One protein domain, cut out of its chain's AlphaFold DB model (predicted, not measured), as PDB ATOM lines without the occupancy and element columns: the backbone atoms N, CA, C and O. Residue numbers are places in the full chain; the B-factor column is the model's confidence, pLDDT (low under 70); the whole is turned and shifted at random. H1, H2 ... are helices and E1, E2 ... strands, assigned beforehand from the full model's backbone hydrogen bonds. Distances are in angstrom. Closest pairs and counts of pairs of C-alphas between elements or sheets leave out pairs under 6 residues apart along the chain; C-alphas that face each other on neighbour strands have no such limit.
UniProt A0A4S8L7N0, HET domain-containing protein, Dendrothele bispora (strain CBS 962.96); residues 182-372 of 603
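What this domain is: This is residues 182 to 372 of the 603 residues of the protein "HET domain-containing protein" of Dendrothele bispora (strain CBS 962.96) (UniProt A0A4S8L7N0). Two groups of helices lie on either side of H7, which runs through the middle: H6 with H1, H2 and H3 on one side, and H5, H9 and H10 on the other. H11 lies at one end of the longest axis, beyond H9 and H10, while the loops of residues 268 to 293 reach the opposite end near H2, and the lone strand E1 runs past the beginning of H1. The printed part has 191 residues with eleven named helices and one named strand, in the order H1 to H5, E1, H6 to H11, and its class is mostly helix. The whole is compact, with a radius of gyration of the C-alphas of 18.2 A and spans of 58 by 40 by 31 A.

How they stand to each other: H1, residues 182 to 198, and H2, residues 206 to 214, form a helical hairpin; they touch, with Trp 196 and Thr 208 as closest C-alphas at 6.0 A, at a shallow tilt of 16 degrees, opposite ways. With residues 182 to 189 alone, H1 touches H3, residues 216 to 223, where Val 189 and Ile 219 have the closest C-alphas, 5.8 A apart. H4, residues 226 to 229, is close to but not clearly touching H5, residues 231 to 238. E1, residues 242 to 245, pairs with no named strand; its C-alpha closest to H1 is that of Thr 245, 5.4 A from that of Ala 183. H6, residues 254 to 267, touches H1 with residues 254 to 258 alone, closest at Phe 255 and Val 193, whose C-alphas are 5.7 A apart; the tilt of 70.0 degrees is steep, only just short of about perpendicular. H6 and H7, residues 294 to 307, form another helical hairpin, closest at the C-alphas of Cys 256 and Ser 300, 5.3 A, at a steep tilt of 41 degrees, opposite ways. H7 only just touches H5, with 3 pairs of C-alphas within 8 A, the closest being those of Ala 306 and Val 238 at 6.8 A. H8, residues 310 to 313, touches no helix. H9, residues 319 to 327, touches H7 closest at Ile 325 and Gly 302, C-alphas 4.3 A apart, at a shallow tilt of 25 degrees, opposite ways. H10, residues 334 to 344, touches H9, closest at the C-alphas of Val 341 and Ala 322, 5.4 A, and touches H5 at a shallow tilt of 13 degrees, the same way, closest at the C-alphas of Met 344 and Gln 235, 6.1 A. H11, residues 354 to 370, touches no helix; it is close to but not clearly touching H9, with the C-alphas of Thr 364 and Leu 320 closest at 7.5 A. In H1, H2, H3, H6, H9 and H11 every O i to N i+4 pair is within hydrogen-bond range, against 3 of 4 in H5, 9 of 10 in H7 and 6 of 7 in H10; H4 and H8 are too short for such a pair.

Where its parts are: H1 begins at C-alpha 182, (40.036, -51.286, 49.124), and is 24.3 A long from first to last C-alpha. H6 is 20.6 A and H7 20.3 A long; H7 begins at C-alpha 294, (37.859, -48.755, 27.456). H10 measures 16.1 A, and H11 measures 24.2 A, ending at C-alpha 370, (35.081, -30.901, 15.503).

The domain as a whole: The two C-alphas farthest apart, those of Glu 277 and Glu 353, are 58.1 A apart. The printed part has no cut, and the link from H6 to H7, 26 residues, is long. The mean pLDDT of the printed part is 80.5, with residues 286 to 294, 302 to 316 and 348 to 372 under 70.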
ATOM      1  N   PHE A 182      39.600 -52.376  49.999       96.69
ATOM      2  CA  PHE A 182      40.036 -51.286  49.124       96.69
ATOM      3  C   PHE A 182      41.425 -50.741  49.487       96.69
ATOM      4  O   PHE A 182      42.227 -50.471  48.599       96.69
ATOM      5  N   ALA A 183      41.720 -50.595  50.783       97.19
ATOM      6  CA  ALA A 183      43.030 -50.130  51.237       97.19
ATOM      7  C   ALA A 183      44.148 -51.137  50.920       97.19
ATOM      8  O   ALA A 183      45.238 -50.724  50.547       97.19
ATOM      9  N   ASP A 184      43.867 -52.439  50.995       97.00
ATOM     10  CA  ASP A 184      44.852 -53.478  50.685       97.00
ATOM     11  C   ASP A 184      45.157 -53.519  49.180       97.00
ATOM     12  O   ASP A 184      46.323 -53.604  48.789       97.00
ATOM     13  N   HIS A 185      44.125 -53.384  48.335       95.94
ATOM     14  CA  HIS A 185      44.295 -53.252  46.882       95.94
ATOM     15  C   HIS A 185      45.067 -51.977  46.519       95.94
ATOM     16  O   HIS A 185      45.925 -51.994  45.638       95.94
ATOM     17  N   TRP A 186      44.799 -50.869  47.218       95.88
ATOM     18  CA  TRP A 186      45.578 -49.646  47.053       95.88
ATOM     19  C   TRP A 186      47.052 -49.868  47.386       95.88
ATOM     20  O   TRP A 186      47.910 -49.534  46.575       95.88
ATOM     21  N   ASP A 187      47.355 -50.476  48.534       96.50
ATOM     22  CA  ASP A 187      48.731 -50.726  48.964       96.50
ATOM     23  C   ASP A 187      49.473 -51.674  48.006       96.50
ATOM     24  O   ASP A 187      50.682 -51.545  47.819       96.50
ATOM     25  N   GLN A 188      48.775 -52.639  47.395       96.19
ATOM     26  CA  GLN A 188      49.327 -53.492  46.335       96.19
ATOM     27  C   GLN A 188      49.732 -52.673  45.111       96.19
ATOM     28  O   GLN A 188      50.886 -52.750  44.686       96.19
ATOM     29  N   VAL A 189      48.825 -51.840  44.598       94.94
ATOM     30  CA  VAL A 189      49.107 -50.974  43.449       94.94
ATOM     31  C   VAL A 189      50.201 -49.961  43.765       94.94
ATOM     32  O   VAL A 189      51.091 -49.744  42.947       94.94
ATOM     33  N   HIS A 190      50.189 -49.388  44.965       95.12
ATOM     34  CA  HIS A 190      51.178 -48.409  45.404       95.12
ATOM     35  C   HIS A 190      52.599 -48.991  45.415       95.12
ATOM     36  O   HIS A 190      53.513 -48.370  44.882       95.12
ATOM     37  N   ARG A 191      52.781 -50.250  45.845       96.12
ATOM     38  CA  ARG A 191      54.083 -50.941  45.736       96.12
ATOM     39  C   ARG A 191      54.573 -51.092  44.296       96.12
ATOM     40  O   ARG A 191      55.778 -51.042  44.057       96.12
ATOM     41  N   ILE A 192      53.669 -51.295  43.337       95.62
ATOM     42  CA  ILE A 192      54.029 -51.364  41.910       95.62
ATOM     43  C   ILE A 192      54.470 -49.981  41.421       95.62
ATOM     44  O   ILE A 192      55.451 -49.873  40.684       95.62
ATOM     45  N   VAL A 193      53.767 -48.928  41.849       94.19
ATOM     46  CA  VAL A 193      54.119 -47.537  41.536       94.19
ATOM     47  C   VAL A 193      55.501 -47.197  42.073       94.19
ATOM     48  O   VAL A 193      56.314 -46.704  41.299       94.19
ATOM     49  N   ASP A 194      55.800 -47.521  43.332       95.06
ATOM     50  CA  ASP A 194      57.108 -47.256  43.939       95.06
ATOM     51  C   ASP A 194      58.241 -47.905  43.126       95.06
ATOM     52  O   ASP A 194      59.180 -47.224  42.714       95.06
ATOM     53  N   VAL A 195      58.113 -49.196  42.791       95.88
ATOM     54  CA  VAL A 195      59.100 -49.912  41.958       95.88
ATOM     55  C   VAL A 195      59.252 -49.255  40.581       95.88
ATOM     56  O   VAL A 195      60.365 -49.115  40.068       95.88
ATOM     57  N   TRP A 196      58.144 -48.828  39.972       95.31
ATOM     58  CA  TRP A 196      58.158 -48.169  38.669       95.31
ATOM     59  C   TRP A 196      58.782 -46.764  38.711       95.31
ATOM     60  O   TRP A 196      59.490 -46.391  37.770       95.31
ATOM     61  N   GLU A 197      58.552 -45.984  39.769       93.31
ATOM     62  CA  GLU A 197      59.095 -44.628  39.935       93.31
ATOM     63  C   GLU A 197      60.573 -44.621  40.344       93.31
ATOM     64  O   GLU A 197      61.331 -43.745  39.910       93.31
ATOM     65  N   GLU A 198      61.010 -45.604  41.135       95.50
ATOM     66  CA  GLU A 198      62.417 -45.780  41.512       95.50
ATOM     67  C   GLU A 198      63.314 -46.048  40.295       95.50
ATOM     68  O   GLU A 198      64.474 -45.613  40.250       95.50
ATOM     69  N   ASP A 199      62.776 -46.712  39.272       94.12
ATOM     70  CA  ASP A 199      63.490 -46.995  38.038       94.12
ATOM     71  C   ASP A 199      63.468 -45.803  37.069       94.12
ATOM     72  O   ASP A 199      62.614 -45.672  36.193       94.12
ATOM     73  N   LYS A 200      64.433 -44.895  37.227       93.31
ATOM     74  CA  LYS A 200      64.519 -43.635  36.463       93.31
ATOM     75  C   LYS A 200      65.007 -43.789  35.017       93.31
ATOM     76  O   LYS A 200      65.237 -42.778  34.351       93.31
ATOM     77  N   THR A 201      65.237 -45.007  34.535       92.62
ATOM     78  CA  THR A 201      65.661 -45.232  33.151       92.62
ATOM     79  C   THR A 201      64.516 -44.938  32.182       92.62
ATOM     80  O   THR A 201      63.341 -45.129  32.501       92.62
ATOM     81  N   VAL A 202      64.866 -44.453  30.985       85.31
ATOM     82  CA  VAL A 202      63.895 -44.292  29.887       85.31
ATOM     83  C   VAL A 202      63.339 -45.666  29.513       85.31
ATOM     84  O   VAL A 202      62.126 -45.863  29.498       85.31
ATOM     85  N   ASP A 203      64.244 -46.628  29.331       89.69
ATOM     86  CA  ASP A 203      63.922 -48.038  29.151       89.69
ATOM     87  C   ASP A 203      63.906 -48.716  30.520       89.69
ATOM     88  O   ASP A 203      64.962 -48.951  31.118       89.69
ATOM     89  N   LYS A 204      62.710 -48.981  31.052       91.62
ATOM     90  CA  LYS A 204      62.541 -49.651  32.348       91.62
ATOM     91  C   LYS A 204      63.277 -50.993  32.347       91.62
ATOM     92  O   LYS A 204      63.229 -51.744  31.373       91.62
ATOM     93  N   LYS A 205      63.962 -51.299  33.446       94.56
ATOM     94  CA  LYS A 205      64.664 -52.569  33.643       94.56
ATOM     95  C   LYS A 205      63.684 -53.732  33.562       94.56
ATOM     96  O   LYS A 205      62.528 -53.612  33.962       94.56
ATOM     97  N   ILE A 206      64.179 -54.891  33.131       93.25
ATOM     98  CA  ILE A 206      63.361 -56.101  32.999       93.25
ATOM     99  C   ILE A 206      62.656 -56.487  34.307       93.25
ATOM    100  O   ILE A 206      61.502 -56.895  34.267       93.25
ATOM    101  N   ASP A 207      63.299 -56.295  35.462       95.06
ATOM    102  CA  ASP A 207      62.697 -56.587  36.768       95.06
ATOM    103  C   ASP A 207      61.520 -55.650  37.082       95.06
ATOM    104  O   ASP A 207      60.499 -56.094  37.604       95.06
ATOM    105  N   THR A 208      61.622 -54.373  36.699       95.25
ATOM    106  CA  THR A 208      60.526 -53.399  36.803       95.25
ATOM    107  C   THR A 208      59.379 -53.786  35.872       95.25
ATOM    108  O   THR A 208      58.227 -53.813  36.300       95.25
ATOM    109  N   LEU A 209      59.677 -54.148  34.617       94.00
ATOM    110  CA  LEU A 209      58.671 -54.616  33.655       94.00
ATOM    111  C   LEU A 209      57.934 -55.858  34.175       94.00
ATOM    112  O   LEU A 209      56.709 -55.901  34.121       94.00
ATOM    113  N   LYS A 210      58.668 -56.835  34.724       94.75
ATOM    114  CA  LYS A 210      58.103 -58.040  35.351       94.75
ATOM    115  C   LYS A 210      57.198 -57.699  36.526       94.75
ATOM    116  O   LYS A 210      56.090 -58.211  36.593       94.75
ATOM    117  N   LYS A 211      57.633 -56.806  37.418       95.81
ATOM    118  CA  LYS A 211      56.827 -56.379  38.568       95.81
ATOM    119  C   LYS A 211      55.541 -55.673  38.154       95.81
ATOM    120  O   LYS A 211      54.500 -55.935  38.749       95.81
ATOM    121  N   VAL A 212      55.596 -54.815  37.133       94.62
ATOM    122  CA  VAL A 212      54.382 -54.197  36.586       94.62
ATOM    123  C   VAL A 212      53.489 -55.247  35.929       94.62
ATOM    124  O   VAL A 212      52.289 -55.212  36.169       94.62
ATOM    125  N   TRP A 213      54.059 -56.186  35.161       94.00
ATOM    126  CA  TRP A 213      53.316 -57.292  34.546       94.00
ATOM    127  C   TRP A 213      52.569 -58.110  35.595       94.00
ATOM    128  O   TRP A 213      51.355 -58.186  35.518       94.00
ATOM    129  N   GLU A 214      53.269 -58.637  36.603       94.19
ATOM    130  CA  GLU A 214      52.703 -59.434  37.705       94.19
ATOM    131  C   GLU A 214      51.581 -58.703  38.460       94.19
ATOM    132  O   GLU A 214      50.669 -59.331  38.994       94.19
ATOM    133  N   GLY A 215      51.650 -57.373  38.510       94.38
ATOM    134  CA  GLY A 215      50.710 -56.523  39.226       94.38
ATOM    135  C   GLY A 215      49.512 -56.027  38.411       94.38
ATOM    136  O   GLY A 215      48.719 -55.229  38.918       94.38
ATOM    137  N   LEU A 216      49.349 -56.454  37.153       92.06
ATOM    138  CA  LEU A 216      48.262 -55.961  36.299       92.06
ATOM    139  C   LEU A 216      46.868 -56.324  36.830       92.06
ATOM    140  O   LEU A 216      45.953 -55.514  36.693       92.06
ATOM    141  N   ASP A 217      46.701 -57.478  37.482       92.38
ATOM    142  CA  ASP A 217      45.424 -57.847  38.115       92.38
ATOM    143  C   ASP A 217      45.107 -56.982  39.346       92.38
ATOM    144  O   ASP A 217      43.941 -56.646  39.565       92.38
ATOM    145  N   ASP A 218      46.113 -56.551  40.115       93.94
ATOM    146  CA  ASP A 218      45.911 -55.630  41.243       93.94
ATOM    147  C   ASP A 218      45.462 -54.252  40.729       93.94
ATOM    148  O   ASP A 218      44.493 -53.669  41.227       93.94
ATOM    149  N   ILE A 219      46.114 -53.755  39.667       91.88
ATOM    150  CA  ILE A 219      45.738 -52.502  38.991       91.88
ATOM    151  C   ILE A 219      44.313 -52.606  38.442       91.88
ATOM    152  O   ILE A 219      43.504 -51.700  38.660       91.88
ATOM    153  N   LYS A 220      43.986 -53.719  37.778       91.12
ATOM    154  CA  LYS A 220      42.643 -54.000  37.264       91.12
ATOM    155  C   LYS A 220      41.600 -53.951  38.365       91.12
ATOM    156  O   LYS A 220      40.631 -53.201  38.269       91.12
ATOM    157  N   THR A 221      41.829 -54.726  39.419       92.62
ATOM    158  CA  THR A 221      40.912 -54.873  40.548       92.62
ATOM    159  C   THR A 221      40.648 -53.527  41.215       92.62
ATOM    160  O   THR A 221      39.505 -53.212  41.550       92.62
ATOM    161  N   LEU A 222      41.687 -52.702  41.367       92.88
ATOM    162  CA  LEU A 222      41.546 -51.352  41.897       92.88
ATOM    163  C   LEU A 222      40.701 -50.463  40.968       92.88
ATOM    164  O   LEU A 222      39.776 -49.803  41.436       92.88
ATOM    165  N   LEU A 223      40.992 -50.448  39.663       90.25
ATOM    166  CA  LEU A 223      40.327 -49.580  38.680       90.25
ATOM    167  C   LEU A 223      38.873 -49.952  38.388       90.25
ATOM    168  O   LEU A 223      38.072 -49.077  38.048       90.25
ATOM    169  N   GLU A 224      38.522 -51.226  38.538       91.44
ATOM    170  CA  GLU A 224      37.145 -51.710  38.435       91.44
ATOM    171  C   GLU A 224      36.276 -51.277  39.628       91.44
ATOM    172  O   GLU A 224      35.042 -51.330  39.547       91.44
ATOM    173  N   ASP A 225      36.877 -50.794  40.725       94.00
ATOM    174  CA  ASP A 225      36.112 -50.260  41.847       94.00
ATOM    175  C   ASP A 225      35.277 -49.044  41.411       94.00
ATOM    176  O   ASP A 225      35.741 -48.100  40.759       94.00
ATOM    177  N   GLN A 226      34.003 -49.033  41.816       93.38
ATOM    178  CA  GLN A 226      33.065 -47.978  41.430       93.38
ATOM    179  C   GLN A 226      33.540 -46.576  41.822       93.38
ATOM    180  O   GLN A 226      33.099 -45.608  41.191       93.38
ATOM    181  N   TRP A 227      34.412 -46.456  42.827       95.06
ATOM    182  CA  TRP A 227      34.990 -45.191  43.255       95.06
ATOM    183  C   TRP A 227      35.707 -44.472  42.114       95.06
ATOM    184  O   TRP A 227      35.506 -43.275  41.930       95.06
ATOM    185  N   PHE A 228      36.440 -45.184  41.262       91.81
ATOM    186  CA  PHE A 228      37.123 -44.555  40.132       91.81
ATOM    187  C   PHE A 228      36.165 -44.168  39.004       91.81
ATOM    188  O   PHE A 228      36.455 -43.272  38.222       91.81
ATOM    189  N   SER A 229      34.997 -44.796  38.902       90.06
ATOM    190  CA  SER A 229      34.072 -44.528  37.795       90.06
ATOM    191  C   SER A 229      33.083 -43.392  38.066       90.06
ATOM    192  O   SER A 229      32.555 -42.802  37.122       90.06
ATOM    193  N   ARG A 230      32.793 -43.079  39.334       90.25
ATOM    194  CA  ARG A 230      31.723 -42.146  39.699       90.25
ATOM    195  C   ARG A 230      32.142 -40.686  39.538       90.25
ATOM    196  O   ARG A 230      33.263 -40.281  39.812       90.25
ATOM    197  N   ILE A 231      31.184 -39.866  39.113       88.75
ATOM    198  CA  ILE A 231      31.390 -38.420  38.984       88.75
ATOM    199  C   ILE A 231      31.628 -37.728  40.331       88.75
ATOM    200  O   ILE A 231      32.427 -36.802  40.415       88.75
ATOM    201  N   TRP A 232      30.931 -38.168  41.379       89.06
ATOM    202  CA  TRP A 232      30.997 -37.531  42.692       89.06
ATOM    203  C   TRP A 232      32.357 -37.749  43.341       89.06
ATOM    204  O   TRP A 232      33.009 -36.782  43.707       89.06
ATOM    205  N   THR A 233      32.837 -38.989  43.350       91.81
ATOM    206  CA  THR A 233      34.132 -39.385  43.921       91.81
ATOM    207  C   THR A 233      35.317 -38.697  43.249       91.81
ATOM    208  O   THR A 233      36.330 -38.466  43.892       91.81
ATOM    209  N   LEU A 234      35.191 -38.275  41.988       88.44
ATOM    210  CA  LEU A 234      36.191 -37.427  41.345       88.44
ATOM    211  C   LEU A 234      36.337 -36.059  42.035       88.44
ATOM    212  O   LEU A 234      37.457 -35.597  42.230       88.44
ATOM    213  N   GLN A 235      35.236 -35.406  42.422       86.25
ATOM    214  CA  GLN A 235      35.333 -34.160  43.192       86.25
ATOM    215  C   GLN A 235      36.016 -34.420  44.535       86.25
ATOM    216  O   GLN A 235      36.896 -33.675  44.952       86.25
ATOM    217  N   GLU A 236      35.624 -35.515  45.179       91.31
ATOM    218  CA  GLU A 236      36.144 -35.950  46.474       91.31
ATOM    219  C   GLU A 236      37.611 -36.383  46.403       91.31
ATOM    220  O   GLU A 236      38.285 -36.408  47.418       91.31
ATOM    221  N   ALA A 237      38.114 -36.692  45.212       89.56
ATOM    222  CA  ALA A 237      39.506 -37.012  44.944       89.56
ATOM    223  C   ALA A 237      40.363 -35.768  44.665       89.56
ATOM    224  O   ALA A 237      41.538 -35.716  45.021       89.56
ATOM    225  N   VAL A 238      39.798 -34.770  43.985       86.25
ATOM    226  CA  VAL A 238      40.558 -33.616  43.479       86.25
ATOM    227  C   VAL A 238      40.590 -32.463  44.477       86.25
ATOM    228  O   VAL A 238      41.578 -31.735  44.538       86.25
ATOM    229  N   LEU A 239      39.514 -32.284  45.248       86.44
ATOM    230  CA  LEU A 239      39.374 -31.170  46.184       86.44
ATOM    231  C   LEU A 239      40.233 -31.307  47.458       86.44
ATOM    232  O   LEU A 239      40.763 -30.282  47.891       86.44
ATOM    233  N   PRO A 240      40.410 -32.507  48.054       90.25
ATOM    234  CA  PRO A 240      41.241 -32.682  49.242       90.25
ATOM    235  C   PRO A 240      42.667 -32.223  49.083       90.25
ATOM    236  O   PRO A 240      43.344 -32.513  48.096       90.25
ATOM    237  N   ARG A 241      43.169 -31.608  50.154       86.62
ATOM    238  CA  ARG A 241      44.600 -31.356  50.294       86.62
ATOM    239  C   ARG A 241      45.368 -32.671  50.398       86.62
ATOM    240  O   ARG A 241      46.477 -32.775  49.880       86.62
ATOM    241  N   ARG A 242      44.803 -33.645  51.119       92.38
ATOM    242  CA  ARG A 242      45.388 -34.971  51.347       92.38
ATOM    243  C   ARG A 242      44.296 -36.028  51.302       92.38
ATOM    244  O   ARG A 242      43.237 -35.839  51.901       92.38
ATOM    245  N   LEU A 243      44.582 -37.128  50.620       94.44
ATOM    246  CA  LEU A 243      43.737 -38.312  50.584       94.44
ATOM    247  C   LEU A 243      44.416 -39.439  51.343       94.44
ATOM    248  O   LEU A 243      45.619 -39.649  51.188       94.44
ATOM    249  N   TYR A 244      43.627 -40.182  52.104       97.25
ATOM    250  CA  TYR A 244      44.076 -41.371  52.807       97.25
ATOM    251  C   TYR A 244      43.151 -42.544  52.528       97.25
ATOM    252  O   TYR A 244      41.956 -42.367  52.298       97.25
ATOM    253  N   THR A 245      43.680 -43.754  52.610       97.81
ATOM    254  CA  THR A 245      42.870 -44.967  52.702       97.81
ATOM    255  C   THR A 245      42.414 -45.193  54.148       97.81
ATOM    256  O   THR A 245      42.829 -44.500  55.086       97.81
ATOM    257  N   SER A 246      41.572 -46.204  54.369       97.44
ATOM    258  CA  SER A 246      41.093 -46.576  55.707       97.44
ATOM    259  C   SER A 246      42.213 -46.992  56.676       97.44
ATOM    260  O   SER A 246      42.060 -46.815  57.889       97.44
ATOM    261  N   ASN A 247      43.353 -47.484  56.173       97.25
ATOM    262  CA  ASN A 247      44.506 -47.870  56.992       97.25
ATOM    263  C   ASN A 247      45.482 -46.703  57.278       97.25
ATOM    264  O   ASN A 247      46.385 -46.862  58.099       97.25
ATOM    265  N   GLY A 248      45.253 -45.530  56.674       96.94
ATOM    266  CA  GLY A 248      46.069 -44.326  56.837       96.94
ATOM    267  C   GLY A 248      47.161 -44.145  55.779       96.94
ATOM    268  O   GLY A 248      47.877 -43.144  55.835       96.94
ATOM    269  N   ALA A 249      47.293 -45.061  54.812       95.88
ATOM    270  CA  ALA A 249      48.171 -44.868  53.663       95.88
ATOM    271  C   ALA A 249      47.719 -43.647  52.856       95.88
ATOM    272  O   ALA A 249      46.523 -43.403  52.689       95.88
ATOM    273  N   THR A 250      48.676 -42.857  52.371       94.75
ATOM    274  CA  THR A 250      48.361 -41.705  51.520       94.75
ATOM    275  C   THR A 250      47.971 -42.203  50.134       94.75
ATOM    276  O   THR A 250      48.630 -43.080  49.582       94.75
ATOM    277  N   MET A 251      46.910 -41.631  49.567       92.62
ATOM    278  CA  MET A 251      46.575 -41.841  48.166       92.62
ATOM    279  C   MET A 251      47.109 -40.681  47.333       92.62
ATOM    280  O   MET A 251      46.602 -39.557  47.394       92.62
ATOM    281  N   ASP A 252      48.133 -40.952  46.539       87.69
ATOM    282  CA  ASP A 252      48.577 -40.077  45.464       87.69
ATOM    283  C   ASP A 252      48.154 -40.651  44.108       87.69
ATOM    284  O   ASP A 252      47.956 -41.848  43.953       87.69
ATOM    285  N   PHE A 253      48.004 -39.801  43.096       82.88
ATOM    286  CA  PHE A 253      47.629 -40.266  41.760       82.88
ATOM    287  C   PHE A 253      48.845 -40.490  40.853       82.88
ATOM    288  O   PHE A 253      48.717 -40.422  39.631       82.88
ATOM    289  N   GLY A 254      50.021 -40.773  41.427       81.94
ATOM    290  CA  GLY A 254      51.193 -41.234  40.681       81.94
ATOM    291  C   GLY A 254      50.882 -42.499  39.881       81.94
ATOM    292  O   GLY A 254      51.273 -42.596  38.717       81.94
ATOM    293  N   PHE A 255      50.032 -43.383  40.422       86.94
ATOM    294  CA  PHE A 255      49.550 -44.580  39.720       86.94
ATOM    295  C   PHE A 255      48.854 -44.278  38.384       86.94
ATOM    296  O   PHE A 255      48.834 -45.118  37.489       86.94
ATOM    297  N   CYS A 256      48.308 -43.074  38.192       85.94
ATOM    298  CA  CYS A 256      47.720 -42.711  36.910       85.94
ATOM    299  C   CYS A 256      48.780 -42.606  35.801       85.94
ATOM    300  O   CYS A 256      48.488 -42.951  34.658       85.94
ATOM    301  N   ARG A 257      50.011 -42.174  36.128       87.62
ATOM    302  CA  ARG A 257      51.140 -42.187  35.180       87.62
ATOM    303  C   ARG A 257      51.565 -43.611  34.853       87.62
ATOM    304  O   ARG A 257      51.854 -43.897  33.697       87.62
ATOM    305  N   LEU A 258      51.553 -44.490  35.857       90.12
ATOM    306  CA  LEU A 258      51.782 -45.916  35.655       90.12
ATOM    307  C   LEU A 258      50.758 -46.487  34.666       90.12
ATOM    308  O   LEU A 258      51.164 -47.160  33.733       90.12
ATOM    309  N   ILE A 259      49.463 -46.177  34.795       89.00
ATOM    310  CA  ILE A 259      48.432 -46.677  33.865       89.00
ATOM    311  C   ILE A 259      48.679 -46.209  32.426       89.00
ATOM    312  O   ILE A 259      48.626 -47.024  31.507       89.00
ATOM    313  N   ASP A 260      48.957 -44.922  32.216       86.12
ATOM    314  CA  ASP A 260      49.223 -44.372  30.877       86.12
ATOM    315  C   ASP A 260      50.480 -44.990  30.243       86.12
ATOM    316  O   ASP A 260      50.479 -45.397  29.075       86.12
ATOM    317  N   TRP A 261      51.532 -45.155  31.051       90.50
ATOM    318  CA  TRP A 261      52.739 -45.863  30.643       90.50
ATOM    319  C   TRP A 261      52.443 -47.331  30.315       90.50
ATOM    320  O   TRP A 261      52.864 -47.800  29.264       90.50
ATOM    321  N   THR A 262      51.679 -48.036  31.152       89.12
ATOM    322  CA  THR A 262      51.291 -49.440  30.955       89.12
ATOM    323  C   THR A 262      50.537 -49.614  29.643       89.12
ATOM    324  O   THR A 262      50.875 -50.499  28.865       89.12
ATOM    325  N   TYR A 263      49.579 -48.737  29.333       85.38
ATOM    326  CA  TYR A 263      48.886 -48.748  28.041       85.38
ATOM    327  C   TYR A 263      49.842 -48.593  26.859       85.38
ATOM    328  O   TYR A 263      49.760 -49.346  25.887       85.38
ATOM    329  N   THR A 264      50.758 -47.629  26.947       86.50
ATOM    330  CA  THR A 264      51.760 -47.378  25.905       86.50
ATOM    331  C   THR A 264      52.707 -48.572  25.751       86.50
ATOM    332  O   THR A 264      52.998 -48.996  24.634       86.50
ATOM    333  N   ALA A 265      53.152 -49.153  26.864       89.06
ATOM    334  CA  ALA A 265      54.056 -50.294  26.893       89.06
ATOM    335  C   ALA A 265      53.397 -51.568  26.342       89.06
ATOM    336  O   ALA A 265      54.057 -52.317  25.628       89.06
ATOM    337  N   LEU A 266      52.107 -51.795  26.617       86.75
ATOM    338  CA  LEU A 266      51.322 -52.888  26.028       86.75
ATOM    339  C   LEU A 266      51.146 -52.692  24.516       86.75
ATOM    340  O   LEU A 266      51.333 -53.629  23.745       86.75
ATOM    341  N   GLY A 267      50.823 -51.467  24.084       85.12
ATOM    342  CA  GLY A 267      50.631 -51.136  22.668       85.12
ATOM    343  C   GLY A 267      51.901 -51.271  21.824       85.12
ATOM    344  O   GLY A 267      51.830 -51.713  20.683       85.12
ATOM    345  N   ASN A 268      53.059 -50.946  22.402       87.56
ATOM    346  CA  ASN A 268      54.368 -51.095  21.760       87.56
ATOM    347  C   ASN A 268      55.018 -52.466  22.025       87.56
ATOM    348  O   ASN A 268      56.217 -52.617  21.795       87.56
ATOM    349  N   GLU A 269      54.275 -53.428  22.584       88.31
ATOM    350  CA  GLU A 269      54.751 -54.775  22.942       88.31
ATOM    351  C   GLU A 269      55.968 -54.799  23.890       88.31
ATOM    352  O   GLU A 269      56.623 -55.826  24.048       88.31
ATOM    353  N   THR A 270      56.277 -53.693  24.571       90.31
ATOM    354  CA  THR A 270      57.330 -53.627  25.603       90.31
ATOM    355  C   THR A 270      56.925 -54.410  26.850       90.31
ATOM    356  O   THR A 270      57.753 -55.044  27.500       90.31
ATOM    357  N   LEU A 271      55.633 -54.367  27.171       88.50
ATOM    358  CA  LEU A 271      55.008 -55.128  28.238       88.50
ATOM    359  C   LEU A 271      54.222 -56.275  27.578       88.50
ATOM    360  O   LEU A 271      53.264 -56.025  26.852       88.50
ATOM    361  N   ASN A 272      54.668 -57.523  27.739       88.75
ATOM    362  CA  ASN A 272      54.057 -58.694  27.098       88.75
ATOM    363  C   ASN A 272      54.278 -59.980  27.921       88.75
ATOM    364  O   ASN A 272      55.094 -60.006  28.843       88.75
ATOM    365  N   GLY A 273      53.581 -61.061  27.549       82.56
ATOM    366  CA  GLY A 273      53.612 -62.343  28.268       82.56
ATOM    367  C   GLY A 273      54.980 -63.025  28.343       82.56
ATOM    368  O   GLY A 273      55.212 -63.814  29.250       82.56
ATOM    369  N   ASN A 274      55.938 -62.674  27.476       88.12
ATOM    370  CA  ASN A 274      57.292 -63.239  27.542       88.12
ATOM    371  C   ASN A 274      58.079 -62.746  28.767       88.12
ATOM    372  O   ASN A 274      59.151 -63.272  29.065       88.12
ATOM    373  N   LEU A 275      57.586 -61.723  29.473       86.25
ATOM    374  CA  LEU A 275      58.206 -61.252  30.708       86.25
ATOM    375  C   LEU A 275      58.021 -62.247  31.857       86.25
ATOM    376  O   LEU A 275      58.905 -62.340  32.711       86.25
ATOM    377  N   CYS A 276      56.914 -62.993  31.879       82.12
ATOM    378  CA  CYS A 276      56.620 -63.965  32.924       82.12
ATOM    379  C   CYS A 276      55.810 -65.139  32.360       82.12
ATOM    380  O   CYS A 276      54.605 -65.023  32.163       82.12
ATOM    381  N   GLU A 277      56.469 -66.283  32.151       84.25
ATOM    382  CA  GLU A 277      55.826 -67.510  31.648       84.25
ATOM    383  C   GLU A 277      54.728 -68.043  32.589       84.25
ATOM    384  O   GLU A 277      53.872 -68.814  32.167       84.25
ATOM    385  N   GLU A 278      54.744 -67.638  33.862       86.50
ATOM    386  CA  GLU A 278      53.805 -68.115  34.881       86.50
ATOM    387  C   GLU A 278      52.481 -67.334  34.907       86.50
ATOM    388  O   GLU A 278      51.509 -67.812  35.493       86.50
ATOM    389  N   VAL A 279      52.423 -66.145  34.293       84.81
ATOM    390  CA  VAL A 279      51.276 -65.234  34.411       84.81
ATOM    391  C   VAL A 279      50.790 -64.801  33.031       84.81
ATOM    392  O   VAL A 279      51.376 -63.928  32.386       84.81
ATOM    393  N   GLU A 280      49.675 -65.392  32.602       84.94
ATOM    394  CA  GLU A 280      48.988 -65.056  31.357       84.94
ATOM    395  C   GLU A 280      47.665 -64.341  31.652       84.94
ATOM    396  O   GLU A 280      46.797 -64.856  32.361       84.94
ATOM    397  N   TYR A 281      47.492 -63.150  31.082       84.25
ATOM    398  CA  TYR A 281      46.264 -62.373  31.222       84.25
ATOM    399  C   TYR A 281      45.364 -62.597  30.015       84.25
ATOM    400  O   TYR A 281      45.603 -62.053  28.941       84.25
ATOM    401  N   SER A 282      44.262 -63.323  30.209       85.56
ATOM    402  CA  SER A 282      43.294 -63.612  29.138       85.56
ATOM    403  C   SER A 282      42.629 -62.366  28.534       85.56
ATOM    404  O   SER A 282      41.920 -62.475  27.541       85.56
ATOM    405  N   TRP A 283      42.778 -61.207  29.180       82.88
ATOM    406  CA  TRP A 283      42.202 -59.921  28.785       82.88
ATOM    407  C   TRP A 283      43.225 -58.970  28.134       82.88
ATOM    408  O   TRP A 283      42.868 -57.843  27.785       82.88
ATOM    409  N   ILE A 284      44.475 -59.413  27.960       81.25
ATOM    410  CA  ILE A 284      45.540 -58.666  27.285       81.25
ATOM    411  C   ILE A 284      45.932 -59.418  26.017       81.25
ATOM    412  O   ILE A 284      46.398 -60.553  26.077       81.25
ATOM    413  N   HIS A 285      45.808 -58.754  24.872       79.06
ATOM    414  CA  HIS A 285      46.244 -59.278  23.579       79.06
ATOM    415  C   HIS A 285      47.300 -58.327  22.990       79.06
ATOM    416  O   HIS A 285      46.945 -57.353  22.316       79.06
ATOM    417  N   PRO A 286      48.600 -58.535  23.295       67.56
ATOM    418  CA  PRO A 286      49.678 -57.711  22.748       67.56
ATOM    419  C   PRO A 286      49.659 -57.737  21.212       67.56
ATOM    420  O   PRO A 286      49.344 -58.765  20.617       67.56
ATOM    421  N   GLY A 287      49.966 -56.612  20.564       63.06
ATOM    422  CA  GLY A 287      50.029 -56.513  19.096       63.06
ATOM    423  C   GLY A 287      48.676 -56.415  18.371       63.06
ATOM    424  O   GLY A 287      48.610 -55.862  17.276       63.06
ATOM    425  N   GLU A 288      47.567 -56.832  18.995       65.50
ATOM    426  CA  GLU A 288      46.214 -56.622  18.444       65.50
ATOM    427  C   GLU A 288      45.676 -55.202  18.704       65.50
ATOM    428  O   GLU A 288      44.565 -54.863  18.301       65.50
ATOM    429  N   GLY A 289      46.471 -54.343  19.354       53.31
ATOM    430  CA  GLY A 289      46.147 -52.933  19.593       53.31
ATOM    431  C   GLY A 289      45.057 -52.704  20.642       53.31
ATOM    432  O   GLY A 289      44.554 -51.587  20.766       53.31
ATOM    433  N   VAL A 290      44.673 -53.739  21.394       53.50
ATOM    434  CA  VAL A 290      43.492 -53.697  22.252       53.50
ATOM    435  C   VAL A 290      43.785 -54.338  23.614       53.50
ATOM    436  O   VAL A 290      43.651 -55.541  23.816       53.50
ATOM    437  N   VAL A 291      44.100 -53.497  24.602       57.91
ATOM    438  CA  VAL A 291      43.632 -53.744  25.974       57.91
ATOM    439  C   VAL A 291      42.145 -53.405  25.925       57.91
ATOM    440  O   VAL A 291      41.790 -52.228  25.895       57.91
ATOM    441  N   ASN A 292      41.274 -54.410  25.793       52.62
ATOM    442  CA  ASN A 292      39.860 -54.224  25.412       52.62
ATOM    443  C   ASN A 292      38.979 -53.595  26.495       52.62
ATOM    444  O   ASN A 292      37.755 -53.694  26.444       52.62
ATOM    445  N   ASP A 293      39.585 -52.957  27.488       63.09
ATOM    446  CA  ASP A 293      38.852 -52.269  28.523       63.09
ATOM    447  C   ASP A 293      38.998 -50.765  28.328       63.09
ATOM    448  O   ASP A 293      39.928 -50.116  28.812       63.09
ATOM    449  N   GLN A 294      38.045 -50.199  27.587       61.94
ATOM    450  CA  GLN A 294      37.859 -48.755  27.456       61.94
ATOM    451  C   GLN A 294      37.825 -48.063  28.839       61.94
ATOM    452  O   GLN A 294      38.187 -46.891  28.953       61.94
ATOM    453  N   GLY A 295      37.487 -48.805  29.905       72.62
ATOM    454  CA  GLY A 295      37.416 -48.324  31.275       72.62
ATOM    455  C   GLY A 295      38.722 -47.757  31.839       72.62
ATOM    456  O   GLY A 295      38.675 -46.692  32.456       72.62
ATOM    457  N   TRP A 296      39.895 -48.378  31.645       75.75
ATOM    458  CA  TRP A 296      41.093 -47.872  32.344       75.75
ATOM    459  C   TRP A 296      41.643 -46.601  31.699       75.75
ATOM    460  O   TRP A 296      42.128 -45.706  32.398       75.75
ATOM    461  N   ARG A 297      41.547 -46.480  30.371       72.75
ATOM    462  CA  ARG A 297      41.913 -45.251  29.657       72.75
ATOM    463  C   ARG A 297      41.003 -44.100  30.081       72.75
ATOM    464  O   ARG A 297      41.479 -42.999  30.339       72.75
ATOM    465  N   GLU A 298      39.709 -44.364  30.216       76.62
ATOM    466  CA  GLU A 298      38.731 -43.388  30.701       76.62
ATOM    467  C   GLU A 298      39.012 -42.947  32.146       76.62
ATOM    468  O   GLU A 298      38.974 -41.751  32.455       76.62
ATOM    469  N   VAL A 299      39.358 -43.893  33.027       73.44
ATOM    470  CA  VAL A 299      39.717 -43.591  34.416       73.44
ATOM    471  C   VAL A 299      41.014 -42.782  34.492       73.44
ATOM    472  O   VAL A 299      41.031 -41.737  35.153       73.44
ATOM    473  N   SER A 300      42.072 -43.226  33.808       71.88
ATOM    474  CA  SER A 300      43.388 -42.573  33.823       71.88
ATOM    475  C   SER A 300      43.342 -41.179  33.215       71.88
ATOM    476  O   SER A 300      43.786 -40.244  33.865       71.88
ATOM    477  N   GLN A 301      42.730 -40.980  32.044       70.62
ATOM    478  CA  GLN A 301      42.623 -39.648  31.436       70.62
ATOM    479  C   GLN A 301      41.821 -38.678  32.310       70.62
ATOM    480  O   GLN A 301      42.187 -37.508  32.435       70.62
ATOM    481  N   GLY A 302      40.762 -39.162  32.967       65.38
ATOM    482  CA  GLY A 302      39.989 -38.355  33.905       65.38
ATOM    483  C   GLY A 302      40.812 -37.899  35.115       65.38
ATOM    484  O   GLY A 302      40.692 -36.754  35.539       65.38
ATOM    485  N   PHE A 303      41.657 -38.760  35.683       68.56
ATOM    486  CA  PHE A 303      42.482 -38.393  36.839       68.56
ATOM    487  C   PHE A 303      43.781 -37.669  36.445       68.56
ATOM    488  O   PHE A 303      44.125 -36.680  37.076       68.56
ATOM    489  N   LEU A 304      44.470 -38.052  35.370       63.47
ATOM    490  CA  LEU A 304      45.703 -37.398  34.905       63.47
ATOM    491  C   LEU A 304      45.494 -35.923  34.583       63.47
ATOM    492  O   LEU A 304      46.258 -35.081  35.052       63.47
ATOM    493  N   CYS A 305      44.436 -35.604  33.833       60.69
ATOM    494  CA  CYS A 305      44.080 -34.220  33.532       60.69
ATOM    495  C   CYS A 305      43.731 -33.434  34.804       60.69
ATOM    496  O   CYS A 305      43.993 -32.234  34.880       60.69
ATOM    497  N   ALA A 306      43.159 -34.103  35.811       59.09
ATOM    498  CA  ALA A 306      42.801 -33.477  37.074       59.09
ATOM    499  C   ALA A 306      44.011 -33.276  37.997       59.09
ATOM    500  O   ALA A 306      44.119 -32.231  38.614       59.09
ATOM    501  N   ILE A 307      44.933 -34.233  38.108       63.12
ATOM    502  CA  ILE A 307      45.975 -34.212  39.147       63.12
ATOM    503  C   ILE A 307      47.302 -33.611  38.687       63.12
ATOM    504  O   ILE A 307      47.964 -32.960  39.493       63.12
ATOM    505  N   ASN A 308      47.692 -33.747  37.415       56.56
ATOM    506  CA  ASN A 308      48.945 -33.141  36.937       56.56
ATOM    507  C   ASN A 308      48.903 -31.602  36.937       56.56
ATOM    508  O   ASN A 308      49.936 -30.946  36.830       56.56
ATOM    509  N   ASN A 309      47.719 -31.019  37.116       54.56
ATOM    510  CA  ASN A 309      47.543 -29.608  37.394       54.56
ATOM    511  C   ASN A 309      47.452 -29.399  38.912       54.56
ATOM    512  O   ASN A 309      46.383 -29.533  39.501       54.56
ATOM    513  N   ASP A 310      48.537 -28.939  39.541       55.97
ATOM    514  CA  ASP A 310      48.540 -28.426  40.928       55.97
ATOM    515  C   ASP A 310      47.449 -27.341  41.143       55.97
ATOM    516  O   ASP A 310      46.968 -27.102  42.251       55.97
ATOM    517  N   ARG A 311      46.990 -26.736  40.035       53.47
ATOM    518  CA  ARG A 311      45.814 -25.863  39.916       53.47
ATOM    519  C   ARG A 311      44.501 -26.527  40.333       53.47
ATOM    520  O   ARG A 311      43.700 -25.885  41.002       53.47
ATOM    521  N   ALA A 312      44.261 -27.792  39.998       51.78
ATOM    522  CA  ALA A 312      43.013 -28.478  40.333       51.78
ATOM    523  C   ALA A 312      42.835 -28.657  41.844       51.78
ATOM    524  O   ALA A 312      41.759 -28.386  42.372       51.78
ATOM    525  N   ARG A 313      43.925 -28.992  42.549       55.66
ATOM    526  CA  ARG A 313      43.967 -29.043  44.022       55.66
ATOM    527  C   ARG A 313      43.743 -27.676  44.673       55.66
ATOM    528  O   ARG A 313      43.330 -27.595  45.823       55.66
ATOM    529  N   ARG A 314      43.992 -26.585  43.941       61.84
ATOM    530  CA  ARG A 314      43.716 -25.202  44.372       61.84
ATOM    531  C   ARG A 314      42.340 -24.701  43.921       61.84
ATOM    532  O   ARG A 314      42.056 -23.516  44.072       61.84
ATOM    533  N   ALA A 315      41.496 -25.581  43.371       59.53
ATOM    534  CA  ALA A 315      40.231 -25.238  42.722       59.53
ATOM    535  C   ALA A 315      40.379 -24.234  41.559       59.53
ATOM    536  O   ALA A 315      39.412 -23.608  41.149       59.53
ATOM    537  N   GLU A 316      41.567 -24.094  40.974       67.69
ATOM    538  CA  GLU A 316      41.838 -23.238  39.811       67.69
ATOM    539  C   GLU A 316      41.647 -23.983  38.481       67.69
ATOM    540  O   GLU A 316      42.112 -23.523  37.437       67.69
ATOM    541  N   LEU A 317      40.984 -25.144  38.511       71.56
ATOM    542  CA  LEU A 317      40.724 -25.949  37.323       71.56
ATOM    543  C   LEU A 317      39.922 -25.119  36.314       71.56
ATOM    544  O   LEU A 317      38.871 -24.559  36.647       71.56
ATOM    545  N   HIS A 318      40.411 -25.034  35.078       76.19
ATOM    546  CA  HIS A 318      39.669 -24.327  34.044       76.19
ATOM    547  C   HIS A 318      38.368 -25.098  33.759       76.19
ATOM    548  O   HIS A 318      38.408 -26.328  33.660       76.19
ATOM    549  N   PRO A 319      37.210 -24.433  33.572       78.38
ATOM    550  CA  PRO A 319      35.949 -25.133  33.336       78.38
ATOM    551  C   PRO A 319      36.028 -26.169  32.212       78.38
ATOM    552  O   PRO A 319      35.547 -27.280  32.383       78.38
ATOM    553  N   LEU A 320      36.705 -25.865  31.098       76.75
ATOM    554  CA  LEU A 320      36.876 -26.824  29.996       76.75
ATOM    555  C   LEU A 320      37.645 -28.088  30.404       76.75
ATOM    556  O   LEU A 320      37.261 -29.178  29.992       76.75
ATOM    557  N   GLU A 321      38.691 -27.963  31.224       77.56
ATOM    558  CA  GLU A 321      39.448 -29.120  31.719       77.56
ATOM    559  C   GLU A 321      38.545 -29.990  32.592       77.56
ATOM    560  O   GLU A 321      38.447 -31.197  32.382       77.56
ATOM    561  N   ALA A 322      37.799 -29.360  33.502       80.44
ATOM    562  CA  ALA A 322      36.819 -30.034  34.342       80.44
ATOM    563  C   ALA A 322      35.748 -30.766  33.515       80.44
ATOM    564  O   ALA A 322      35.384 -31.900  33.827       80.44
ATOM    565  N   LEU A 323      35.257 -30.161  32.429       82.12
ATOM    566  CA  LEU A 323      34.298 -30.799  31.523       82.12
ATOM    567  C   LEU A 323      34.906 -32.027  30.822       82.12
ATOM    568  O   LEU A 323      34.259 -33.070  30.757       82.12
ATOM    569  N   VAL A 324      36.151 -31.939  30.342       81.56
ATOM    570  CA  VAL A 324      36.852 -33.074  29.711       81.56
ATOM    571  C   VAL A 324      37.043 -34.217  30.709       81.56
ATOM    572  O   VAL A 324      36.707 -35.361  30.411       81.56
ATOM    573  N   ILE A 325      37.500 -33.895  31.919       78.50
ATOM    574  CA  ILE A 325      37.736 -34.843  33.014       78.50
ATOM    575  C   ILE A 325      36.449 -35.580  33.430       78.50
ATOM    576  O   ILE A 325      36.468 -36.769  33.747       78.50
ATOM    577  N   THR A 326      35.315 -34.879  33.445       84.00
ATOM    578  CA  THR A 326      34.031 -35.430  33.909       84.00
ATOM    579  C   THR A 326      33.260 -36.191  32.838       84.00
ATOM    580  O   THR A 326      32.365 -36.970  33.176       84.00
ATOM    581  N   LYS A 327      33.611 -36.019  31.557       83.81
ATOM    582  CA  LYS A 327      32.922 -36.635  30.413       83.81
ATOM    583  C   LYS A 327      32.805 -38.155  30.532       83.81
ATOM    584  O   LYS A 327      31.737 -38.702  30.262       83.81
ATOM    585  N   PHE A 328      33.886 -38.810  30.950       82.94
ATOM    586  CA  PHE A 328      33.986 -40.269  31.024       82.94
ATOM    587  C   PHE A 328      33.479 -40.851  32.350       82.94
ATOM    588  O   PHE A 328      33.503 -42.058  32.565       82.94
ATOM    589  N   ARG A 329      33.002 -40.005  33.271       87.12
ATOM    590  CA  ARG A 329      32.510 -40.481  34.561       87.12
ATOM    591  C   ARG A 329      31.082 -40.987  34.443       87.12
ATOM    592  O   ARG A 329      30.204 -40.340  33.867       87.12
ATOM    593  N   LYS A 330      30.824 -42.123  35.081       89.38
ATOM    594  CA  LYS A 330      29.482 -42.663  35.256       89.38
ATOM    595  C   LYS A 330      28.699 -41.729  36.172       89.38
ATOM    596  O   LYS A 330      29.113 -41.396  37.286       89.38
ATOM    597  N   SER A 331      27.535 -41.322  35.689       88.56
ATOM    598  CA  SER A 331      26.574 -40.545  36.448       88.56
ATOM    599  C   SER A 331      25.184 -41.116  36.233       88.56
ATOM    600  O   SER A 331      24.842 -41.537  35.131       88.56
ATOM    601  N   ARG A 332      24.362 -41.097  37.283       84.19
ATOM    602  CA  ARG A 332      22.947 -41.457  37.158       84.19
ATOM    603  C   ARG A 332      22.177 -40.424  36.333       84.19
ATOM    604  O   ARG A 332      21.198 -40.777  35.683       84.19
ATOM    605  N   TYR A 333      22.606 -39.163  36.381       83.56
ATOM    606  CA  TYR A 333      21.988 -38.061  35.651       83.56
ATOM    607  C   TYR A 333      23.057 -37.170  35.022       83.56
ATOM    608  O   TYR A 333      24.026 -36.797  35.679       83.56
ATOM    609  N   GLU A 334      22.858 -36.741  33.781       81.25
ATOM    610  CA  GLU A 334      23.811 -35.849  33.103       81.25
ATOM    611  C   GLU A 334      23.996 -34.508  33.838       81.25
ATOM    612  O   GLU A 334      25.103 -33.982  33.905       81.25
ATOM    613  N   ILE A 335      22.952 -33.996  34.505       80.56
ATOM    614  CA  ILE A 335      23.055 -32.778  35.328       80.56
ATOM    615  C   ILE A 335      24.055 -32.919  36.484       80.56
ATOM    616  O   ILE A 335      24.663 -31.936  36.901       80.56
ATOM    617  N   ASP A 336      24.261 -34.134  36.991       83.81
ATOM    618  CA  ASP A 336      25.230 -34.381  38.057       83.81
ATOM    619  C   ASP A 336      26.673 -34.291  37.533       83.81
ATOM    620  O   ASP A 336      27.550 -33.927  38.306       83.81
ATOM    621  N   LYS A 337      26.929 -34.500  36.229       85.56
ATOM    622  CA  LYS A 337      28.236 -34.183  35.615       85.56
ATOM    623  C   LYS A 337      28.515 -32.689  35.638       85.56
ATOM    624  O   LYS A 337      29.590 -32.274  36.058       85.56
ATOM    625  N   LEU A 338      27.519 -31.878  35.282       82.19
ATOM    626  CA  LEU A 338      27.639 -30.418  35.317       82.19
ATOM    627  C   LEU A 338      27.843 -29.907  36.750       82.19
ATOM    628  O   LEU A 338      28.715 -29.078  36.993       82.19
ATOM    629  N   ARG A 339      27.095 -30.445  37.720       82.94
ATOM    630  CA  ARG A 339      27.293 -30.140  39.150       82.94
ATOM    631  C   ARG A 339      28.648 -30.634  39.662       82.94
ATOM    632  O   ARG A 339      29.278 -29.945  40.460       82.94
ATOM    633  N   GLY A 340      29.091 -31.782  39.152       83.12
ATOM    634  CA  GLY A 340      30.433 -32.338  39.287       83.12
ATOM    635  C   GLY A 340      31.508 -31.321  38.901       83.12
ATOM    636  O   GLY A 340      32.423 -31.025  39.662       83.12
ATOM    637  N   VAL A 341      31.360 -30.691  37.742       83.75
ATOM    638  CA  VAL A 341      32.279 -29.629  37.325       83.75
ATOM    639  C   VAL A 341      32.156 -28.394  38.208       83.75
ATOM    640  O   VAL A 341      33.164 -27.872  38.676       83.75
ATOM    641  N   TYR A 342      30.933 -27.957  38.490       82.12
ATOM    642  CA  TYR A 342      30.690 -26.737  39.255       82.12
ATOM    643  C   TYR A 342      31.309 -26.769  40.662       82.12
ATOM    644  O   TYR A 342      31.799 -25.753  41.152       82.12
ATOM    645  N   GLY A 343      31.318 -27.941  41.305       80.19
ATOM    646  CA  GLY A 343      31.959 -28.119  42.609       80.19
ATOM    647  C   GLY A 343      33.492 -28.121  42.572       80.19
ATOM    648  O   GLY A 343      34.097 -27.878  43.611       80.19
ATOM    649  N   MET A 344      34.113 -28.359  41.408       80.38
ATOM    650  CA  MET A 344      35.577 -28.392  41.239       80.38
ATOM    651  C   MET A 344      36.181 -27.059  40.785       80.38
ATOM    652  O   MET A 344      37.375 -26.839  40.970       80.38
ATOM    653  N   ILE A 345      35.384 -26.179  40.176       79.62
ATOM    654  CA  ILE A 345      35.864 -24.886  39.673       79.62
ATOM    655  C   ILE A 345      35.816 -23.796  40.752       79.62
ATOM    656  O   ILE A 345      34.922 -23.770  41.604       79.62
ATOM    657  N   ASP A 346      36.761 -22.857  40.672       74.62
ATOM    658  CA  ASP A 346      36.828 -21.670  41.526       74.62
ATOM    659  C   ASP A 346      35.498 -20.904  41.489       74.62
ATOM    660  O   ASP A 346      34.871 -20.754  40.437       74.62
ATOM    661  N   LYS A 347      35.113 -20.318  42.626       72.38
ATOM    662  CA  LYS A 347      33.963 -19.410  42.717       72.38
ATOM    663  C   LYS A 347      34.044 -18.237  41.738       72.38
ATOM    664  O   LYS A 347      33.016 -17.692  41.356       72.38
ATOM    665  N   ARG A 348      35.238 -17.833  41.304       69.94
ATOM    666  CA  ARG A 348      35.437 -16.824  40.251       69.94
ATOM    667  C   ARG A 348      34.824 -17.239  38.910       69.94
ATOM    668  O   ARG A 348      34.461 -16.370  38.127       69.94
ATOM    669  N   TRP A 349      34.656 -18.538  38.670       67.88
ATOM    670  CA  TRP A 349      33.999 -19.090  37.485       67.88
ATOM    671  C   TRP A 349      32.501 -19.353  37.690       67.88
ATOM    672  O   TRP A 349      31.816 -19.723  36.743       67.88
ATOM    673  N   HIS A 350      31.949 -19.115  38.885       66.38
ATOM    674  CA  HIS A 350      30.518 -19.292  39.198       66.38
ATOM    675  C   HIS A 350      29.616 -18.194  38.603       66.38
ATOM    676  O   HIS A 350      28.455 -18.068  38.976       66.38
ATOM    677  N   VAL A 351      30.140 -17.386  37.678       57.84
ATOM    678  CA  VAL A 351      29.409 -16.298  37.006       57.84
ATOM    679  C   VAL A 351      28.464 -16.829  35.918       57.84
ATOM    680  O   VAL A 351      27.593 -16.101  35.456       57.84
ATOM    681  N   PHE A 352      28.601 -18.095  35.515       56.31
ATOM    682  CA  PHE A 352      27.690 -18.708  34.552       56.31
ATOM    683  C   PHE A 352      26.373 -19.093  35.229       56.31
ATOM    684  O   PHE A 352      26.357 -19.930  36.134       56.31
ATOM    685  N   GLU A 353      25.255 -18.534  34.758       59.28
ATOM    686  CA  GLU A 353      23.947 -19.110  35.065       59.28
ATOM    687  C   GLU A 353      23.878 -20.552  34.526       59.28
ATOM    688  O   GLU A 353      24.540 -20.901  33.546       59.28
ATOM    689  N   GLU A 354      23.069 -21.418  35.148       59.75
ATOM    690  CA  GLU A 354      22.922 -22.836  34.756       59.75
ATOM    691  C   GLU A 354      22.588 -22.997  33.257       59.75
ATOM    692  O   GLU A 354      23.038 -23.932  32.593       59.75
ATOM    693  N   THR A 355      21.845 -22.039  32.701       64.12
ATOM    694  CA  THR A 355      21.511 -21.910  31.277       64.12
ATOM    695  C   THR A 355      22.722 -21.591  30.398       64.12
ATOM    696  O   THR A 355      22.878 -22.197  29.336       64.12
ATOM    697  N   ASP A 356      23.597 -20.686  30.830       60.59
ATOM    698  CA  ASP A 356      24.816 -20.313  30.106       60.59
ATOM    699  C   ASP A 356      25.871 -21.410  30.185       60.59
ATOM    700  O   ASP A 356      26.546 -21.699  29.198       60.59
ATOM    701  N   PHE A 357      25.950 -22.101  31.320       58.91
ATOM    702  CA  PHE A 357      26.807 -23.269  31.471       58.91
ATOM    703  C   PHE A 357      26.354 -24.422  30.570       58.91
ATOM    704  O   PHE A 357      27.179 -25.067  29.926       58.91
ATOM    705  N   LYS A 358      25.038 -24.649  30.451       62.78
ATOM    706  CA  LYS A 358      24.484 -25.628  29.507       62.78
ATOM    707  C   LYS A 358      24.844 -25.285  28.057       62.78
ATOM    708  O   LYS A 358      25.269 -26.167  27.316       62.78
ATOM    709  N   ARG A 359      24.744 -24.012  27.663       65.88
ATOM    710  CA  ARG A 359      25.179 -23.555  26.330       65.88
ATOM    711  C   ARG A 359      26.681 -23.732  26.124       65.88
ATOM    712  O   ARG A 359      27.097 -24.175  25.059       65.88
ATOM    713  N   ALA A 360      27.494 -23.424  27.134       58.47
ATOM    714  CA  ALA A 360      28.936 -23.639  27.089       58.47
ATOM    715  C   ALA A 360      29.283 -25.131  26.964       58.47
ATOM    716  O   ALA A 360      30.186 -25.481  26.208       58.47
ATOM    717  N   TRP A 361      28.541 -26.014  27.638       64.38
ATOM    718  CA  TRP A 361      28.664 -27.466  27.500       64.38
ATOM    719  C   TRP A 361      28.317 -27.935  26.088       64.38
ATOM    720  O   TRP A 361      29.096 -28.669  25.484       64.38
ATOM    721  N   GLU A 362      27.189 -27.484  25.538       66.94
ATOM    722  CA  GLU A 362      26.780 -27.793  24.164       66.94
ATOM    723  C   GLU A 362      27.844 -27.317  23.159       66.94
ATOM    724  O   GLU A 362      28.305 -28.100  22.331       66.94
ATOM    725  N   ALA A 363      28.333 -26.083  23.297       58.50
ATOM    726  CA  ALA A 363      29.372 -25.518  22.436       58.50
ATOM    727  C   ALA A 363      30.732 -26.228  22.575       58.50
ATOM    728  O   ALA A 363      31.417 -26.460  21.582       58.50
ATOM    729  N   THR A 364      31.123 -26.608  23.794       53.62
ATOM    730  CA  THR A 364      32.378 -27.332  24.062       53.62
ATOM    731  C   THR A 364      32.314 -28.759  23.543       53.62
ATOM    732  O   THR A 364      33.284 -29.250  22.974       53.62
ATOM    733  N   THR A 365      31.162 -29.412  23.698       56.81
ATOM    734  CA  THR A 365      30.910 -30.740  23.137       56.81
ATOM    735  C   THR A 365      31.044 -30.691  21.620       56.81
ATOM    736  O   THR A 365      31.761 -31.511  21.056       56.81
ATOM    737  N   VAL A 366      30.451 -29.683  20.970       55.84
ATOM    738  CA  VAL A 366      30.599 -29.451  19.526       55.84
ATOM    739  C   VAL A 366      32.061 -29.210  19.147       55.84
ATOM    740  O   VAL A 366      32.566 -29.911  18.278       55.84
ATOM    741  N   LYS A 367      32.769 -28.301  19.828       47.06
ATOM    742  CA  LYS A 367      34.178 -27.989  19.538       47.06
ATOM    743  C   LYS A 367      35.099 -29.208  19.688       47.06
ATOM    744  O   LYS A 367      35.935 -29.478  18.836       47.06
ATOM    745  N   TYR A 368      34.923 -29.982  20.755       46.84
ATOM    746  CA  TYR A 368      35.706 -31.196  20.985       46.84
ATOM    747  C   TYR A 368      35.433 -32.269  19.919       46.84
ATOM    748  O   TYR A 368      36.331 -33.020  19.551       46.84
ATOM    749  N   ILE A 369      34.193 -32.351  19.424       48.47
ATOM    750  CA  ILE A 369      33.828 -33.240  18.314       48.47
ATOM    751  C   ILE A 369      34.473 -32.766  17.003       48.47
ATOM    752  O   ILE A 369      34.927 -33.603  16.229       48.47
ATOM    753  N   THR A 370      34.532 -31.455  16.752       45.00
ATOM    754  CA  THR A 370      35.081 -30.901  15.503       45.00
ATOM    755  C   THR A 370      36.605 -30.895  15.439       45.00
ATOM    756  O   THR A 370      37.148 -30.941  14.342       45.00
ATOM    757  N   ASP A 371      37.289 -30.864  16.583       45.03
ATOM    758  CA  ASP A 371      38.752 -30.750  16.652       45.03
ATOM    759  C   ASP A 371      39.471 -32.126  16.657       45.03
ATOM    760  O   ASP A 371      40.690 -32.186  16.822       45.03
ATOM    761  N   ARG A 372      38.752 -33.251  16.481       48.81
ATOM    762  CA  ARG A 372      39.364 -34.592  16.400       48.81
ATOM    763  C   ARG A 372      40.013 -34.866  15.030       48.81
ATOM    764  O   ARG A 372      39.447 -34.477  14.008       48.81
TER     765      ARG A 372